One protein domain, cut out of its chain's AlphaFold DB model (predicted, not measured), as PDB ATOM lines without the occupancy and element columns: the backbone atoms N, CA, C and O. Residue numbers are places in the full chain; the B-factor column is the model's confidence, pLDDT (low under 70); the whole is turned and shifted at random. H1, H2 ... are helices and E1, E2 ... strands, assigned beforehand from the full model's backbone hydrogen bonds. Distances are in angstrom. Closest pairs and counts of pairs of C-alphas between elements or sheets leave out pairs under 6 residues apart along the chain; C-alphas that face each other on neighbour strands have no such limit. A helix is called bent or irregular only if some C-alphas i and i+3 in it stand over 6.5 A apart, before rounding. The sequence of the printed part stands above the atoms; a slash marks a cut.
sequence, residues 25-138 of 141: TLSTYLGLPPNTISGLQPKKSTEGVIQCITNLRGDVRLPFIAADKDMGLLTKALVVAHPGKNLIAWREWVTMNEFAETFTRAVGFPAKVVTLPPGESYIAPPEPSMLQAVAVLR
ATOM      1  N   THR A  25     159.026 135.437 152.460       43.62
ATOM      2  CA  THR A  25     157.693 135.836 152.935       43.62
ATOM      3  C   THR A  25     157.671 137.352 153.004       43.62
ATOM      4  O   THR A  25     158.357 137.952 153.830       43.62
ATOM      5  N   LEU A  26     156.948 137.969 152.075       42.56
ATOM      6  CA  LEU A  26     156.902 139.417 151.928       42.56
ATOM      7  C   LEU A  26     155.653 139.965 152.617       42.56
ATOM      8  O   LEU A  26     154.547 139.460 152.424       42.56
ATOM      9  N   SER A  27     155.870 140.974 153.455       47.56
ATOM     10  CA  SER A  27     154.834 141.746 154.130       47.56
ATOM     11  C   SER A  27     154.042 142.626 153.158       47.56
ATOM     12  O   SER A  27     154.422 142.783 151.999       47.56
ATOM     13  N   THR A  28     152.976 143.266 153.644       54.09
ATOM     14  CA  THR A  28     152.150 144.196 152.864       54.09
ATOM     15  C   THR A  28     153.008 145.324 152.278       54.09
ATOM     16  O   THR A  28     153.758 145.997 152.991       54.09
ATOM     17  N   TYR A  29     152.919 145.531 150.964       51.69
ATOM     18  CA  TYR A  29     153.741 146.506 150.247       51.69
ATOM     19  C   TYR A  29     153.105 147.900 150.251       51.69
ATOM     20  O   TYR A  29     151.969 148.064 149.817       51.69
ATOM     21  N   LEU A  30     153.870 148.917 150.653       47.66
ATOM     22  CA  LEU A  30     153.487 150.336 150.565       47.66
ATOM     23  C   LEU A  30     153.643 150.924 149.149       47.66
ATOM     24  O   LEU A  30     153.060 151.961 148.857       47.66
ATOM     25  N   GLY A  31     154.450 150.293 148.287       35.78
ATOM     26  CA  GLY A  31     154.813 150.806 146.953       35.78
ATOM     27  C   GLY A  31     154.078 150.149 145.785       35.78
ATOM     28  O   GLY A  31     154.388 150.423 144.629       35.78
ATOM     29  N   LEU A  32     153.139 149.252 146.073       40.97
ATOM     30  CA  LEU A  32     152.258 148.707 145.054       40.97
ATOM     31  C   LEU A  32     151.218 149.776 144.682       40.97
ATOM     32  O   LEU A  32     150.703 150.444 145.584       40.97
ATOM     33  N   PRO A  33     150.902 149.976 143.387       38.00
ATOM     34  CA  PRO A  33     149.849 150.907 143.020       38.00
ATOM     35  C   PRO A  33     148.563 150.474 143.746       38.00
ATOM     36  O   PRO A  33     148.295 149.270 143.833       38.00
ATOM     37  N   PRO A  34     147.780 151.412 144.312       42.03
ATOM     38  CA  PRO A  34     146.690 151.099 145.244       42.03
ATOM     39  C   PRO A  34     145.657 150.116 144.670       42.03
ATOM     40  O   PRO A  34     144.964 149.439 145.420       42.03
ATOM     41  N   ASN A  35     145.601 149.974 143.344       40.12
ATOM     42  CA  ASN A  35     144.761 149.029 142.615       40.12
ATOM     43  C   ASN A  35     145.192 147.546 142.695       40.12
ATOM     44  O   ASN A  35     144.417 146.690 142.281       40.12
ATOM     45  N   THR A  36     146.377 147.215 143.218       40.81
ATOM     46  CA  THR A  36     146.911 145.834 143.207       40.81
ATOM     47  C   THR A  36     146.714 145.060 144.510       40.81
ATOM     48  O   THR A  36     146.770 143.832 144.492       40.81
ATOM     49  N   ILE A  37     146.415 145.734 145.626       50.34
ATOM     50  CA  ILE A  37     146.049 145.062 146.879       50.34
ATOM     51  C   ILE A  37     144.534 145.164 147.049       50.34
ATOM     52  O   ILE A  37     143.990 146.215 147.400       50.34
ATOM     53  N   SER A  38     143.847 144.057 146.762       44.69
ATOM     54  CA  SER A  38     142.408 143.927 146.993       44.69
ATOM     55  C   SER A  38     142.122 144.212 148.477       44.69
ATOM     56  O   SER A  38     142.626 143.509 149.350       44.69
ATOM     57  N   GLY A  39     141.402 145.303 148.763       50.69
ATOM     58  CA  GLY A  39     141.094 145.749 150.130       50.69
ATOM     59  C   GLY A  39     141.987 146.852 150.728       50.69
ATOM     60  O   GLY A  39     141.946 147.051 151.938       50.69
ATOM     61  N   LEU A  40     142.799 147.564 149.933       58.28
ATOM     62  CA  LEU A  40     143.572 148.745 150.379       58.28
ATOM     63  C   LEU A  40     143.414 149.957 149.442       58.28
ATOM     64  O   LEU A  40     144.254 150.853 149.416       58.28
ATOM     65  N   GLN A  41     142.327 150.002 148.671       64.81
ATOM     66  CA  GLN A  41     142.060 151.079 147.719       64.81
ATOM     67  C   GLN A  41     141.464 152.306 148.421       64.81
ATOM     68  O   GLN A  41     140.338 152.222 148.917       64.81
ATOM     69  N   PRO A  42     142.167 153.455 148.454       67.06
ATOM     70  CA  PRO A  42     141.623 154.675 149.028       67.06
ATOM     71  C   PRO A  42     140.574 155.262 148.074       67.06
ATOM     72  O   PRO A  42     140.897 155.641 146.949       67.06
ATOM     73  N   LYS A  43     139.316 155.368 148.515       74.44
ATOM     74  CA  LYS A  43     138.230 155.999 147.751       74.44
ATOM     75  C   LYS A  43     137.809 157.304 148.404       74.44
ATOM     76  O   LYS A  43     137.414 157.316 149.564       74.44
ATOM     77  N   LYS A  44     137.840 158.406 147.659       74.25
ATOM     78  CA  LYS A  44     137.314 159.682 148.153       74.25
ATOM     79  C   LYS A  44     135.781 159.637 148.168       74.25
ATOM     80  O   LYS A  44     135.166 159.315 147.153       74.25
ATOM     81  N   SER A  45     135.174 159.920 149.317       76.06
ATOM     82  CA  SER A  45     133.725 160.082 149.449       76.06
ATOM     83  C   SER A  45     133.264 161.418 148.859       76.06
ATOM     84  O   SER A  45     134.069 162.316 148.603       76.06
ATOM     85  N   THR A  46     131.950 161.574 148.690       76.81
ATOM     86  CA  THR A  46     131.309 162.850 148.318       76.81
ATOM     87  C   THR A  46     131.579 163.963 149.334       76.81
ATOM     88  O   THR A  46     131.616 165.130 148.968       76.81
ATOM     89  N   GLU A  47     131.840 163.601 150.591       76.88
ATOM     90  CA  GLU A  47     132.200 164.508 151.690       76.88
ATOM     91  C   GLU A  47     133.703 164.849 151.722       76.88
ATOM     92  O   GLU A  47     134.173 165.552 152.611       76.88
ATOM     93  N   GLY A  48     134.490 164.330 150.775       77.94
ATOM     94  CA  GLY A  48     135.925 164.594 150.690       77.94
ATOM     95  C   GLY A  48     136.800 163.755 151.627       77.94
ATOM     96  O   GLY A  48     138.013 163.959 151.642       77.94
ATOM     97  N   VAL A  49     136.218 162.790 152.347       82.62
ATOM     98  CA  VAL A  49     136.930 161.854 153.231       82.62
ATOM     99  C   VAL A  49     137.416 160.648 152.432       82.62
ATOM    100  O   VAL A  49     136.652 160.022 151.700       82.62
ATOM    101  N   ILE A  50     138.683 160.284 152.588       79.31
ATOM    102  CA  ILE A  50     139.273 159.104 151.960       79.31
ATOM    103  C   ILE A  50     138.909 157.856 152.772       79.31
ATOM    104  O   ILE A  50     139.133 157.779 153.974       79.31
ATOM    105  N   GLN A  51     138.335 156.854 152.119       82.69
ATOM    106  CA  GLN A  51     137.938 155.592 152.732       82.69
ATOM    107  C   GLN A  51     138.887 154.481 152.295       82.69
ATOM    108  O   GLN A  51     138.979 154.173 151.108       82.69
ATOM    109  N   CYS A  52     139.572 153.870 153.255       77.56
ATOM    110  CA  CYS A  52     140.356 152.655 153.067       77.56
ATOM    111  C   CYS A  52     139.445 151.453 153.350       77.56
ATOM    112  O   CYS A  52     139.264 151.065 154.505       77.56
ATOM    113  N   ILE A  53     138.822 150.912 152.300       79.44
ATOM    114  CA  ILE A  53     137.843 149.820 152.408       79.44
ATOM    115  C   ILE A  53     138.582 148.483 152.465       79.44
ATOM    116  O   ILE A  53     139.319 148.158 151.535       79.44
ATOM    117  N   THR A  54     138.377 147.710 153.530       76.81
ATOM    118  CA  THR A  54     139.121 146.472 153.808       76.81
ATOM    119  C   THR A  54     138.262 145.442 154.547       76.81
ATOM    120  O   THR A  54     137.294 145.803 155.202       76.81
ATOM    121  N   ASN A  55     138.635 144.162 154.508       78.25
ATOM    122  CA  ASN A  55     138.024 143.114 155.347       78.25
ATOM    123  C   ASN A  55     138.703 143.001 156.719       78.25
ATOM    124  O   ASN A  55     138.340 142.170 157.549       78.25
ATOM    125  N   LEU A  56     139.738 143.807 156.947       78.88
ATOM    126  CA  LEU A  56     140.489 143.823 158.187       78.88
ATOM    127  C   LEU A  56     139.817 144.759 159.190       78.88
ATOM    128  O   LEU A  56     139.332 145.841 158.845       78.88
ATOM    129  N   ARG A  57     139.807 144.361 160.461       83.31
ATOM    130  CA  ARG A  57     139.401 145.270 161.532       83.31
ATOM    131  C   ARG A  57     140.436 146.386 161.680       83.31
ATOM    132  O   ARG A  57     141.633 146.154 161.506       83.31
ATOM    133  N   GLY A  58     139.975 147.580 162.045       83.94
ATOM    134  CA  GLY A  58     140.827 148.765 162.210       83.94
ATOM    135  C   GLY A  58     141.971 148.599 163.221       83.94
ATOM    136  O   GLY A  58     143.010 149.237 163.075       83.94
ATOM    137  N   ASP A  59     141.801 147.715 164.208       88.56
ATOM    138  CA  ASP A  59     142.753 147.415 165.284       88.56
ATOM    139  C   ASP A  59     143.770 146.312 164.940       88.56
ATOM    140  O   ASP A  59     144.704 146.067 165.707       88.56
ATOM    141  N   VAL A  60     143.640 145.655 163.782       84.06
ATOM    142  CA  VAL A  60     144.594 144.630 163.335       84.06
ATOM    143  C   VAL A  60     145.886 145.296 162.881       84.06
ATOM    144  O   VAL A  60     145.873 146.194 162.037       84.06
ATOM    145  N   ARG A  61     147.015 144.822 163.420       85.06
ATOM    146  CA  ARG A  61     148.354 145.273 163.027       85.06
ATOM    147  C   ARG A  61     148.849 144.510 161.810       85.06
ATOM    148  O   ARG A  61     148.755 143.285 161.766       85.06
ATOM    149  N   LEU A  62     149.419 145.242 160.862       81.62
ATOM    150  CA  LEU A  62     150.010 144.695 159.652       81.62
ATOM    151  C   LEU A  62     151.485 145.089 159.537       81.62
ATOM    152  O   LEU A  62     151.856 146.218 159.880       81.62
ATOM    153  N   PRO A  63     152.326 144.187 159.008       82.56
ATOM    154  CA  PRO A  63     153.680 144.532 158.627       82.56
ATOM    155  C   PRO A  63     153.644 145.310 157.311       82.56
ATOM    156  O   PRO A  63     153.133 144.812 156.307       82.56
ATOM    157  N   PHE A  64     154.225 146.504 157.300       77.25
ATOM    158  CA  PHE A  64     154.363 147.320 156.100       77.25
ATOM    159  C   PHE A  64     155.823 147.459 155.684       77.25
ATOM    160  O   PHE A  64     156.718 147.597 156.522       77.25
ATOM    161  N   ILE A  65     156.063 147.461 154.371       80.38
ATOM    162  CA  ILE A  65     157.396 147.651 153.800       80.38
ATOM    163  C   ILE A  65     157.384 148.554 152.567       80.38
ATOM    164  O   ILE A  65     156.491 148.455 151.722       80.38
ATOM    165  N   ALA A  66     158.389 149.424 152.444       78.38
ATOM    166  CA  ALA A  66     158.570 150.270 151.271       78.38
ATOM    167  C   ALA A  66     159.407 149.510 150.239       78.38
ATOM    168  O   ALA A  66     160.633 149.461 150.318       78.38
ATOM    169  N   ALA A  67     158.736 148.860 149.284       74.56
ATOM    170  CA  ALA A  67     159.382 147.925 148.364       74.56
ATOM    171  C   ALA A  67     160.550 148.557 147.582       74.56
ATOM    172  O   ALA A  67     161.615 147.957 147.455       74.56
ATOM    173  N   ASP A  68     160.367 149.788 147.109       73.94
ATOM    174  CA  ASP A  68     161.349 150.540 146.326       73.94
ATOM    175  C   ASP A  68     162.598 150.929 147.134       73.94
ATOM    176  O   ASP A  68     163.669 151.121 146.558       73.94
ATOM    177  N   LYS A  69     162.482 151.033 148.464       79.38
ATOM    178  CA  LYS A  69     163.590 151.390 149.364       79.38
ATOM    179  C   LYS A  69     164.251 150.176 150.008       79.38
ATOM    180  O   LYS A  69     165.466 150.164 150.187       79.38
ATOM    181  N   ASP A  70     163.462 149.167 150.363       80.75
ATOM    182  CA  ASP A  70     163.895 148.092 151.258       80.75
ATOM    183  C   ASP A  70     164.333 146.826 150.507       80.75
ATOM    184  O   ASP A  70     165.244 146.121 150.950       80.75
ATOM    185  N   MET A  71     163.747 146.529 149.340       79.50
ATOM    186  CA  MET A  71     163.939 145.224 148.683       79.50
ATOM    187  C   MET A  71     165.373 144.968 148.225       79.50
ATOM    188  O   MET A  71     165.825 143.820 148.257       79.50
ATOM    189  N   GLY A  72     166.102 146.010 147.821       82.56
ATOM    190  CA  GLY A  72     167.499 145.882 147.403       82.56
ATOM    191  C   GLY A  72     168.397 145.394 148.543       82.56
ATOM    192  O   GLY A  72     169.177 144.459 148.363       82.56
ATOM    193  N   LEU A  73     168.245 145.980 149.734       84.94
ATOM    194  CA  LEU A  73     169.009 145.597 150.923       84.94
ATOM    195  C   LEU A  73     168.607 144.209 151.429       84.94
ATOM    196  O   LEU A  73     169.476 143.388 151.716       84.94
ATOM    197  N   LEU A  74     167.307 143.912 151.468       83.31
ATOM    198  CA  LEU A  74     166.810 142.605 151.905       83.31
ATOM    199  C   LEU A  74     167.234 141.475 150.964       83.31
ATOM    200  O   LEU A  74     167.605 140.393 151.413       83.31
ATOM    201  N   THR A  75     167.233 141.732 149.655       82.19
ATOM    202  CA  THR A  75     167.716 140.764 148.666       82.19
ATOM    203  C   THR A  75     169.205 140.495 148.848       82.19
ATOM    204  O   THR A  75     169.600 139.333 148.857       82.19
ATOM    205  N   LYS A  76     170.025 141.535 149.053       85.12
ATOM    206  CA  LYS A  76     171.456 141.364 149.344       85.12
ATOM    207  C   LYS A  76     171.676 140.529 150.603       85.12
ATOM    208  O   LYS A  76     172.464 139.591 150.561       85.12
ATOM    209  N   ALA A  77     170.944 140.819 151.680       84.38
ATOM    210  CA  ALA A  77     171.022 140.067 152.930       84.38
ATOM    211  C   ALA A  77     170.683 138.577 152.742       84.38
ATOM    212  O   ALA A  77     171.346 137.719 153.315       84.38
ATOM    213  N   LEU A  78     169.690 138.262 151.906       81.06
ATOM    214  CA  LEU A  78     169.316 136.877 151.619       81.06
ATOM    215  C   LEU A  78     170.360 136.143 150.761       81.06
ATOM    216  O   LEU A  78     170.558 134.951 150.949       81.06
ATOM    217  N   VAL A  79     171.025 136.840 149.834       83.75
ATOM    218  CA  VAL A  79     172.066 136.252 148.969       83.75
ATOM    219  C   VAL A  79     173.329 135.901 149.755       83.75
ATOM    220  O   VAL A  79     173.962 134.892 149.462       83.75
ATOM    221  N   VAL A  80     173.698 136.715 150.750       86.94
ATOM    222  CA  VAL A  80     174.876 136.451 151.599       86.94
ATOM    223  C   VAL A  80     174.593 135.473 152.741       86.94
ATOM    224  O   VAL A  80     175.524 134.979 153.369       86.94
ATOM    225  N   ALA A  81     173.321 135.213 153.044       81.06
ATOM    226  CA  ALA A  81     172.944 134.254 154.067       81.06
ATOM    227  C   ALA A  81     173.252 132.820 153.614       81.06
ATOM    228  O   ALA A  81     173.164 132.485 152.432       81.06
ATOM    229  N   HIS A  82     173.565 131.947 154.574       79.50
ATOM    230  CA  HIS A  82     173.674 130.519 154.292       79.50
ATOM    231  C   HIS A  82     172.352 129.977 153.710       79.50
ATOM    232  O   HIS A  82     171.281 130.425 154.133       79.50
ATOM    233  N   PRO A  83     172.402 129.006 152.781       83.06
ATOM    234  CA  PRO A  83     171.210 128.333 152.268       83.06
ATOM    235  C   PRO A  83     170.317 127.766 153.382       83.06
ATOM    236  O   PRO A  83     170.797 127.399 154.456       83.06
ATOM    237  N   GLY A  84     169.008 127.699 153.127       79.56
ATOM    238  CA  GLY A  84     168.014 127.212 154.089       79.56
ATOM    239  C   GLY A  84     167.589 128.255 155.130       79.56
ATOM    240  O   GLY A  84     167.025 127.905 156.168       79.56
ATOM    241  N   LYS A  85     167.864 129.543 154.888       74.88
ATOM    242  CA  LYS A  85     167.438 130.651 155.755       74.88
ATOM    243  C   LYS A  85     166.277 131.411 155.122       74.88
ATOM    244  O   LYS A  85     166.311 131.779 153.950       74.88
ATOM    245  N   ASN A  86     165.267 131.697 155.942       76.88
ATOM    246  CA  ASN A  86     164.117 132.511 155.562       76.88
ATOM    247  C   ASN A  86     164.272 133.926 156.126       76.88
ATOM    248  O   ASN A  86     164.705 134.101 157.266       76.88
ATOM    249  N   LEU A  87     163.886 134.929 155.338       74.94
ATOM    250  CA  LEU A  87     163.882 136.331 155.752       74.94
ATOM    251  C   LEU A  87     162.443 136.841 155.807       74.94
ATOM    252  O   LEU A  87     161.748 136.868 154.790       74.94
ATOM    253  N   ILE A  88     162.029 137.265 157.001       79.25
ATOM    254  CA  ILE A  88     160.803 138.029 157.229       79.25
ATOM    255  C   ILE A  88     161.236 139.436 157.619       79.25
ATOM    256  O   ILE A  88     162.001 139.615 158.569       79.25
ATOM    257  N   ALA A  89     160.772 140.429 156.870       77.19
ATOM    258  CA  ALA A  89     161.146 141.814 157.086       77.19
ATOM    259  C   ALA A  89     159.948 142.734 156.886       77.19
ATOM    260  O   ALA A  89     159.119 142.520 156.008       77.19
ATOM    261  N   TRP A  90     159.902 143.770 157.711       83.19
ATOM    262  CA  TRP A  90     158.973 144.883 157.631       83.19
ATOM    263  C   TRP A  90     159.675 146.120 158.182       83.19
ATOM    264  O   TRP A  90     160.599 146.012 158.997       83.19
ATOM    265  N   ARG A  91     159.245 147.287 157.720       85.38
ATOM    266  CA  ARG A  91     159.724 148.578 158.207       85.38
ATOM    267  C   ARG A  91     158.885 149.044 159.387       85.38
ATOM    268  O   ARG A  91     159.434 149.436 160.404       85.38
ATOM    269  N   GLU A  92     157.571 148.921 159.255       83.06
ATOM    270  CA  GLU A  92     156.607 149.369 160.255       83.06
ATOM    271  C   GLU A  92     155.618 148.261 160.597       83.06
ATOM    272  O   GLU A  92     155.319 147.393 159.775       83.06
ATOM    273  N   TRP A  93     155.123 148.287 161.832       88.62
ATOM    274  CA  TRP A  93     154.113 147.359 162.333       88.62
ATOM    275  C   TRP A  93     152.969 148.165 162.941       88.62
ATOM    276  O   TRP A  93     152.982 148.467 164.137       88.62
ATOM    277  N   VAL A  94     151.993 148.542 162.120       85.56
ATOM    278  CA  VAL A  94     150.946 149.513 162.481       85.56
ATOM    279  C   VAL A  94     149.556 148.933 162.275       85.56
ATOM    280  O   VAL A  94     149.357 148.039 161.453       85.56
ATOM    281  N   THR A  95     148.597 149.425 163.048       89.00
ATOM    282  CA  THR A  95     147.172 149.155 162.851       89.00
ATOM    283  C   THR A  95     146.658 149.833 161.584       89.00
ATOM    284  O   THR A  95     147.231 150.814 161.101       89.00
ATOM    285  N   MET A  96     145.541 149.344 161.047       84.25
ATOM    286  CA  MET A  96     144.878 150.002 159.919       84.25
ATOM    287  C   MET A  96     144.390 151.417 160.273       84.25
ATOM    288  O   MET A  96     144.410 152.303 159.418       84.25
ATOM    289  N   ASN A  97     144.002 151.657 161.529       90.06
ATOM    290  CA  ASN A  97     143.640 152.992 162.010       90.06
ATOM    291  C   ASN A  97     144.850 153.944 162.020       90.06
ATOM    292  O   ASN A  97     144.777 155.025 161.441       90.06
ATOM    293  N   GLU A  98     145.988 153.516 162.579       88.19
ATOM    294  CA  GLU A  98     147.243 154.292 162.555       88.19
ATOM    295  C   GLU A  98     147.728 154.544 161.116       88.19
ATOM    296  O   GLU A  98     148.274 155.609 160.807       88.19
ATOM    297  N   PHE A  99     147.506 153.585 160.211       84.56
ATOM    298  CA  PHE A  99     147.747 153.769 158.783       84.56
ATOM    299  C   PHE A  99     146.877 154.897 158.211       84.56
ATOM    300  O   PHE A  99     147.416 155.792 157.563       84.56
ATOM    301  N   ALA A 100     145.563 154.902 158.472       84.06
ATOM    302  CA  ALA A 100     144.661 155.949 157.989       84.06
ATOM    303  C   ALA A 100     145.046 157.335 158.531       84.06
ATOM    304  O   ALA A 100     145.107 158.296 157.768       84.06
ATOM    305  N   GLU A 101     145.409 157.440 159.809       86.88
ATOM    306  CA  GLU A 101     145.905 158.690 160.395       86.88
ATOM    307  C   GLU A 101     147.201 159.167 159.727       86.88
ATOM    308  O   GLU A 101     147.365 160.350 159.418       86.88
ATOM    309  N   THR A 102     148.132 158.246 159.473       84.81
ATOM    310  CA  THR A 102     149.383 158.548 158.766       84.81
ATOM    311  C   THR A 102     149.106 159.006 157.338       84.81
ATOM    312  O   THR A 102     149.704 159.977 156.876       84.81
ATOM    313  N   PHE A 103     148.153 158.367 156.664       80.06
ATOM    314  CA  PHE A 103     147.703 158.737 155.329       80.06
ATOM    315  C   PHE A 103     147.068 160.133 155.315       80.06
ATOM    316  O   PHE A 103     147.380 160.940 154.441       80.06
ATOM    317  N   THR A 104     146.259 160.473 156.324       80.25
ATOM    318  CA  THR A 104     145.729 161.832 156.501       80.25
ATOM    319  C   THR A 104     146.836 162.860 156.636       80.25
ATOM    320  O   THR A 104     146.801 163.874 155.945       80.25
ATOM    321  N   ARG A 105     147.847 162.599 157.474       80.38
ATOM    322  CA  ARG A 105     148.984 163.518 157.633       80.38
ATOM    323  C   ARG A 105     149.786 163.682 156.341       80.38
ATOM    324  O   ARG A 105     150.250 164.780 156.061       80.38
ATOM    325  N   ALA A 106     149.942 162.612 155.562       77.25
ATOM    326  CA  ALA A 106     150.733 162.625 154.334       77.25
ATOM    327  C   ALA A 106     150.023 163.315 153.157       77.25
ATOM    328  O   ALA A 106     150.667 164.023 152.388       77.25
ATOM    329  N   VAL A 107     148.715 163.097 152.997       75.56
ATOM    330  CA  VAL A 107     147.948 163.567 151.826       75.56
ATOM    331  C   VAL A 107     147.131 164.830 152.137       75.56
ATOM    332  O   VAL A 107     146.685 165.520 151.225       75.56
ATOM    333  N   GLY A 108     146.927 165.162 153.415       78.12
ATOM    334  CA  GLY A 108     146.196 166.358 153.850       78.12
ATOM    335  C   GLY A 108     144.668 166.241 153.784       78.12
ATOM    336  O   GLY A 108     143.971 167.212 154.067       78.12
ATOM    337  N   PHE A 109     144.131 165.065 153.441       75.69
ATOM    338  CA  PHE A 109     142.694 164.785 153.470       75.69
ATOM    339  C   PHE A 109     142.351 163.828 154.618       75.69
ATOM    340  O   PHE A 109     143.075 162.846 154.819       75.69
ATOM    341  N   PRO A 110     141.237 164.046 155.344       85.94
ATOM    342  CA  PRO A 110     140.764 163.097 156.344       85.94
ATOM    343  C   PRO A 110     140.603 161.708 155.729       85.94
ATOM    344  O   PRO A 110     140.024 161.572 154.651       85.94
ATOM    345  N   ALA A 111     141.111 160.686 156.406       82.31
ATOM    346  CA  ALA A 111     141.053 159.305 155.966       82.31
ATOM    347  C   ALA A 111     140.525 158.415 157.092       82.31
ATOM    348  O   ALA A 111     140.771 158.674 158.268       82.31
ATOM    349  N   LYS A 112     139.787 157.364 156.734       89.38
ATOM    350  CA  LYS A 112     139.256 156.386 157.688       89.38
ATOM    351  C   LYS A 112     139.274 154.976 157.125       89.38
ATOM    352  O   LYS A 112     139.145 154.774 155.917       89.38
ATOM    353  N   VAL A 113     139.361 154.001 158.020       85.81
ATOM    354  CA  VAL A 113     139.183 152.586 157.690       85.81
ATOM    355  C   VAL A 113     137.692 152.269 157.643       85.81
ATOM    356  O   VAL A 113     136.940 152.661 158.533       85.81
ATOM    357  N   VAL A 114     137.266 151.557 156.604       86.75
ATOM    358  CA  VAL A 114     135.914 151.003 156.502       86.75
ATOM    359  C   VAL A 114     136.046 149.491 156.423       86.75
ATOM    360  O   VAL A 114     136.501 148.960 155.410       86.75
ATOM    361  N   THR A 115     135.684 148.810 157.508       85.88
ATOM    362  CA  THR A 115     135.702 147.347 157.568       85.88
ATOM    363  C   THR A 115     134.433 146.782 156.936       85.88
ATOM    364  O   THR A 115     133.328 147.134 157.349       85.88
ATOM    365  N   LEU A 116     134.591 145.912 155.942       82.25
ATOM    366  CA  LEU A 116     133.494 145.176 155.327       82.25
ATOM    367  C   LEU A 116     133.052 143.989 156.200       82.25
ATOM    368  O   LEU A 116     133.873 143.418 156.927       82.25
ATOM    369  N   PRO A 117     131.772 143.587 156.116       80.88
ATOM    370  CA  PRO A 117     131.279 142.362 156.730       80.88
ATOM    371  C   PRO A 117     132.022 141.106 156.236       80.88
ATOM    372  O   PRO A 117     132.520 141.071 155.106       80.88
ATOM    373  N   PRO A 118     132.074 140.033 157.046       75.38
ATOM    374  CA  PRO A 118     132.612 138.750 156.605       75.38
ATOM    375  C   PRO A 118     131.919 138.242 155.332       75.38
ATOM    376  O   PRO A 118     130.697 138.270 155.236       75.38
ATOM    377  N   GLY A 119     132.699 137.736 154.374       71.56
ATOM    378  CA  GLY A 119     132.181 137.213 153.102       71.56
ATOM    379  C   GLY A 119     131.991 138.267 152.008       71.56
ATOM    380  O   GLY A 119     131.796 137.901 150.852       71.56
ATOM    381  N   GLU A 120     132.122 139.554 152.334       72.25
ATOM    382  CA  GLU A 120     132.177 140.624 151.342       72.25
ATOM    383  C   GLU A 120     133.625 140.909 150.932       72.25
ATOM    384  O   GLU A 120     134.571 140.707 151.692       72.25
ATOM    385  N   SER A 121     133.823 141.375 149.703       66.06
ATOM    386  CA  SER A 121     135.120 141.860 149.234       66.06
ATOM    387  C   SER A 121     134.903 143.048 148.323       66.06
ATOM    388  O   SER A 121     134.056 142.995 147.428       66.06
ATOM    389  N   TYR A 122     135.695 144.100 148.503       64.06
ATOM    390  CA  TYR A 122     135.676 145.211 147.566       64.06
ATOM    391  C   TYR A 122     136.428 144.832 146.287       64.06
ATOM    392  O   TYR A 122     137.660 144.769 146.265       64.06
ATOM    393  N   ILE A 123     135.676 144.604 145.211       61.75
ATOM    394  CA  ILE A 123     136.208 144.477 143.856       61.75
ATOM    395  C   ILE A 123     136.022 145.834 143.188       61.75
ATOM    396  O   ILE A 123     134.898 146.261 142.920       61.75
ATOM    397  N   ALA A 124     137.129 146.530 142.945       56.12
ATOM    398  CA  ALA A 124     137.098 147.747 142.152       56.12
ATOM    399  C   ALA A 124     136.533 147.426 140.762       56.12
ATOM    400  O   ALA A 124     136.921 146.400 140.190       56.12
ATOM    401  N   PRO A 125     135.667 148.279 140.191       56.88
ATOM    402  CA  PRO A 125     135.326 148.160 138.784       56.88
ATOM    403  C   PRO A 125     136.629 148.128 137.971       56.88
ATOM    404  O   PRO A 125     137.537 148.909 138.276       56.88
ATOM    405  N   PRO A 126     136.769 147.233 136.979       53.72
ATOM    406  CA  PRO A 126     137.938 147.255 136.117       53.72
ATOM    407  C   PRO A 126     138.049 148.640 135.474       53.72
ATOM    408  O   PRO A 126     137.062 149.168 134.958       53.72
ATOM    409  N   GLU A 127     139.247 149.220 135.511       53.56
ATOM    410  CA  GLU A 127     139.542 150.450 134.778       53.56
ATOM    411  C   GLU A 127     139.110 150.282 133.306       53.56
ATOM    412  O   GLU A 127     139.302 149.197 132.739       53.56
ATOM    413  N   PRO A 128     138.554 151.315 132.646       53.88
ATOM    414  CA  PRO A 128     138.072 151.216 131.264       53.88
ATOM    415  C   PRO A 128     139.116 150.668 130.275       53.88
ATOM    416  O   PRO A 128     138.767 150.008 129.297       53.88
ATOM    417  N   SER A 129     140.407 150.880 130.553       52.06
ATOM    418  CA  SER A 129     141.529 150.340 129.774       52.06
ATOM    419  C   SER A 129     141.685 148.815 129.885       52.06
ATOM    420  O   SER A 129     142.131 148.172 128.938       52.06
ATOM    421  N   MET A 130     141.264 148.208 130.997       43.34
ATOM    422  CA  MET A 130     141.318 146.759 131.224       43.34
ATOM    423  C   MET A 130     140.146 146.017 130.564       43.34
ATOM    424  O   MET A 130     140.270 144.835 130.238       43.34
ATOM    425  N   LEU A 131     139.026 146.701 130.298       45.50
ATOM    426  CA  LEU A 131     137.896 146.128 129.554       45.50
ATOM    427  C   LEU A 131     138.262 145.822 128.093       45.50
ATOM    428  O   LEU A 131     137.785 144.833 127.535       45.50
ATOM    429  N   GLN A 132     139.166 146.604 127.489       45.22
ATOM    430  CA  GLN A 132     139.653 146.331 126.133       45.22
ATOM    431  C   GLN A 132     140.547 145.082 126.080       45.22
ATOM    432  O   GLN A 132     140.447 144.303 125.134       45.22
ATOM    433  N   ALA A 133     141.352 144.824 127.117       41.53
ATOM    434  CA  ALA A 133     142.211 143.638 127.185       41.53
ATOM    435  C   ALA A 133     141.406 142.330 127.333       41.53
ATOM    436  O   ALA A 133     141.717 141.326 126.693       41.53
ATOM    437  N   VAL A 134     140.321 142.347 128.117       43.25
ATOM    438  CA  VAL A 134     139.438 141.177 128.287       43.25
ATOM    439  C   VAL A 134     138.602 140.904 127.029       43.25
ATOM    440  O   VAL A 134     138.338 139.746 126.709       43.25
ATOM    441  N   ALA A 135     138.227 141.942 126.274       44.41
ATOM    442  CA  ALA A 135     137.502 141.788 125.012       44.41
ATOM    443  C   ALA A 135     138.358 141.153 123.898       44.41
ATOM    444  O   ALA A 135     137.831 140.420 123.062       44.41
ATOM    445  N   VAL A 136     139.675 141.386 123.895       47.78
ATOM    446  CA  VAL A 136     140.608 140.764 122.934       47.78
ATOM    447  C   VAL A 136     140.788 139.267 123.211       47.78
ATOM    448  O   VAL A 136     140.843 138.479 122.272       47.78
ATOM    449  N   LEU A 137     140.790 138.855 124.481       44.22
ATOM    450  CA  LEU A 137     140.951 137.451 124.891       44.22
ATOM    451  C   LEU A 137     139.678 136.594 124.749       44.22
ATOM    452  O   LEU A 137     139.738 135.382 124.929       44.22
ATOM    453  N   ARG A 138     138.523 137.202 124.443       43.31
ATOM    454  CA  ARG A 138     137.231 136.510 124.268       43.31
ATOM    455  C   ARG A 138     136.791 136.348 122.813       43.31
ATOM    456  O   ARG A 138     135.654 135.940 122.580       43.31
TER     457      ARG A 138
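AT A GLANCE: This is residues 25 to 138 of the 141 residues of an uncharacterized protein of Helicocarpus griseus UAMH5409 (UniProt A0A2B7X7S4). A small three-stranded sheet, E1 E2 E6, with H2 over one face forms one end of a loose model, and the strands E3, E5 and E4 lead away from it to H1 at the other end. H3 sticks out free beyond a long link that follows E6. The printed part has 114 residues with three named helices and six named strands, in the order E1 E2 E3 H1 E4 E5 H2 E6 H3; the class is mixed, helices and strands. The three-stranded sheet, in the order E1, E2, E6, is mixed, and E3 and E5 make a second, antiparallel sheet. The radius of gyration of the C-alphas is 17.2 A, and the C-alphas span 52 by 42 by 29 A.

IN THESE COORDINATES: Residues 25 to 41 hold no named element. E1 is residues 42 to 44, beginning at C-alpha 42 (141.623, 154.675, 149.028), and E2 is residues 50 to 54, 12.8 A long. E3, residues 61 to 65, is 13.1 A long. H1, residues 67 to 80, is 19.5 A long and irregular: C-alphas 69 and 72 are 7.0 A apart. E4 is residues 87 to 89 and E5 residues 92 to 95. H2, residues 96 to 107, is 16.1 A long, and E6, residues 111 to 115, 13.2 A. H3, residues 128 to 136, is 13.6 A long and ends at C-alpha 136 (140.608, 140.764, 122.934).

HOW THE PARTS SIT: E1 and E2 form a hairpin, antiparallel, with N 43 and O 51 2.9 A apart. E2 and E6 are parallel at 25 degrees, with N 52 and O 112 2.8 A apart. H2 is on this sheet, making two layers, a helix on one face of a sheet. Its height over the sheet is 7.8 A, and it lies over E6 and along the strands, at 22 degrees on the local plane; the closest C-alphas of H2 and E6, of Ala 100 and Ala 111, are 5.3 A apart. E3 and E5 are antiparallel at 146 degrees, with N 64 and O 92 2.8 A apart. E4 pairs with no named strand and runs on into E5 across a break of 2 residues, at 59 degrees. Residues 25 to 26 pair with 88 to 89 of E4, and 28 to 29 with 64 to 65 of E3, both parallel. The closest C-alphas of H1 and E4, of Leu 78 and Leu 87, are 6.8 A apart. H1 and H2 are apart. Every O i to N i+4 pair is within hydrogen-bond range in H2, against 8 of 10 in H1 and 3 of 5 in H3.

THE WHOLE: The two C-alphas farthest apart, of Glu 47 and His 82, are 53.7 A apart. Residues 79 to 85 and 128 to 138 stand free. The link from E6 to H3, 12 residues, is long. The printed part has no cut. Its mean pLDDT is 71.1, and residues 25 to 42 and 121 to 138 are under 70.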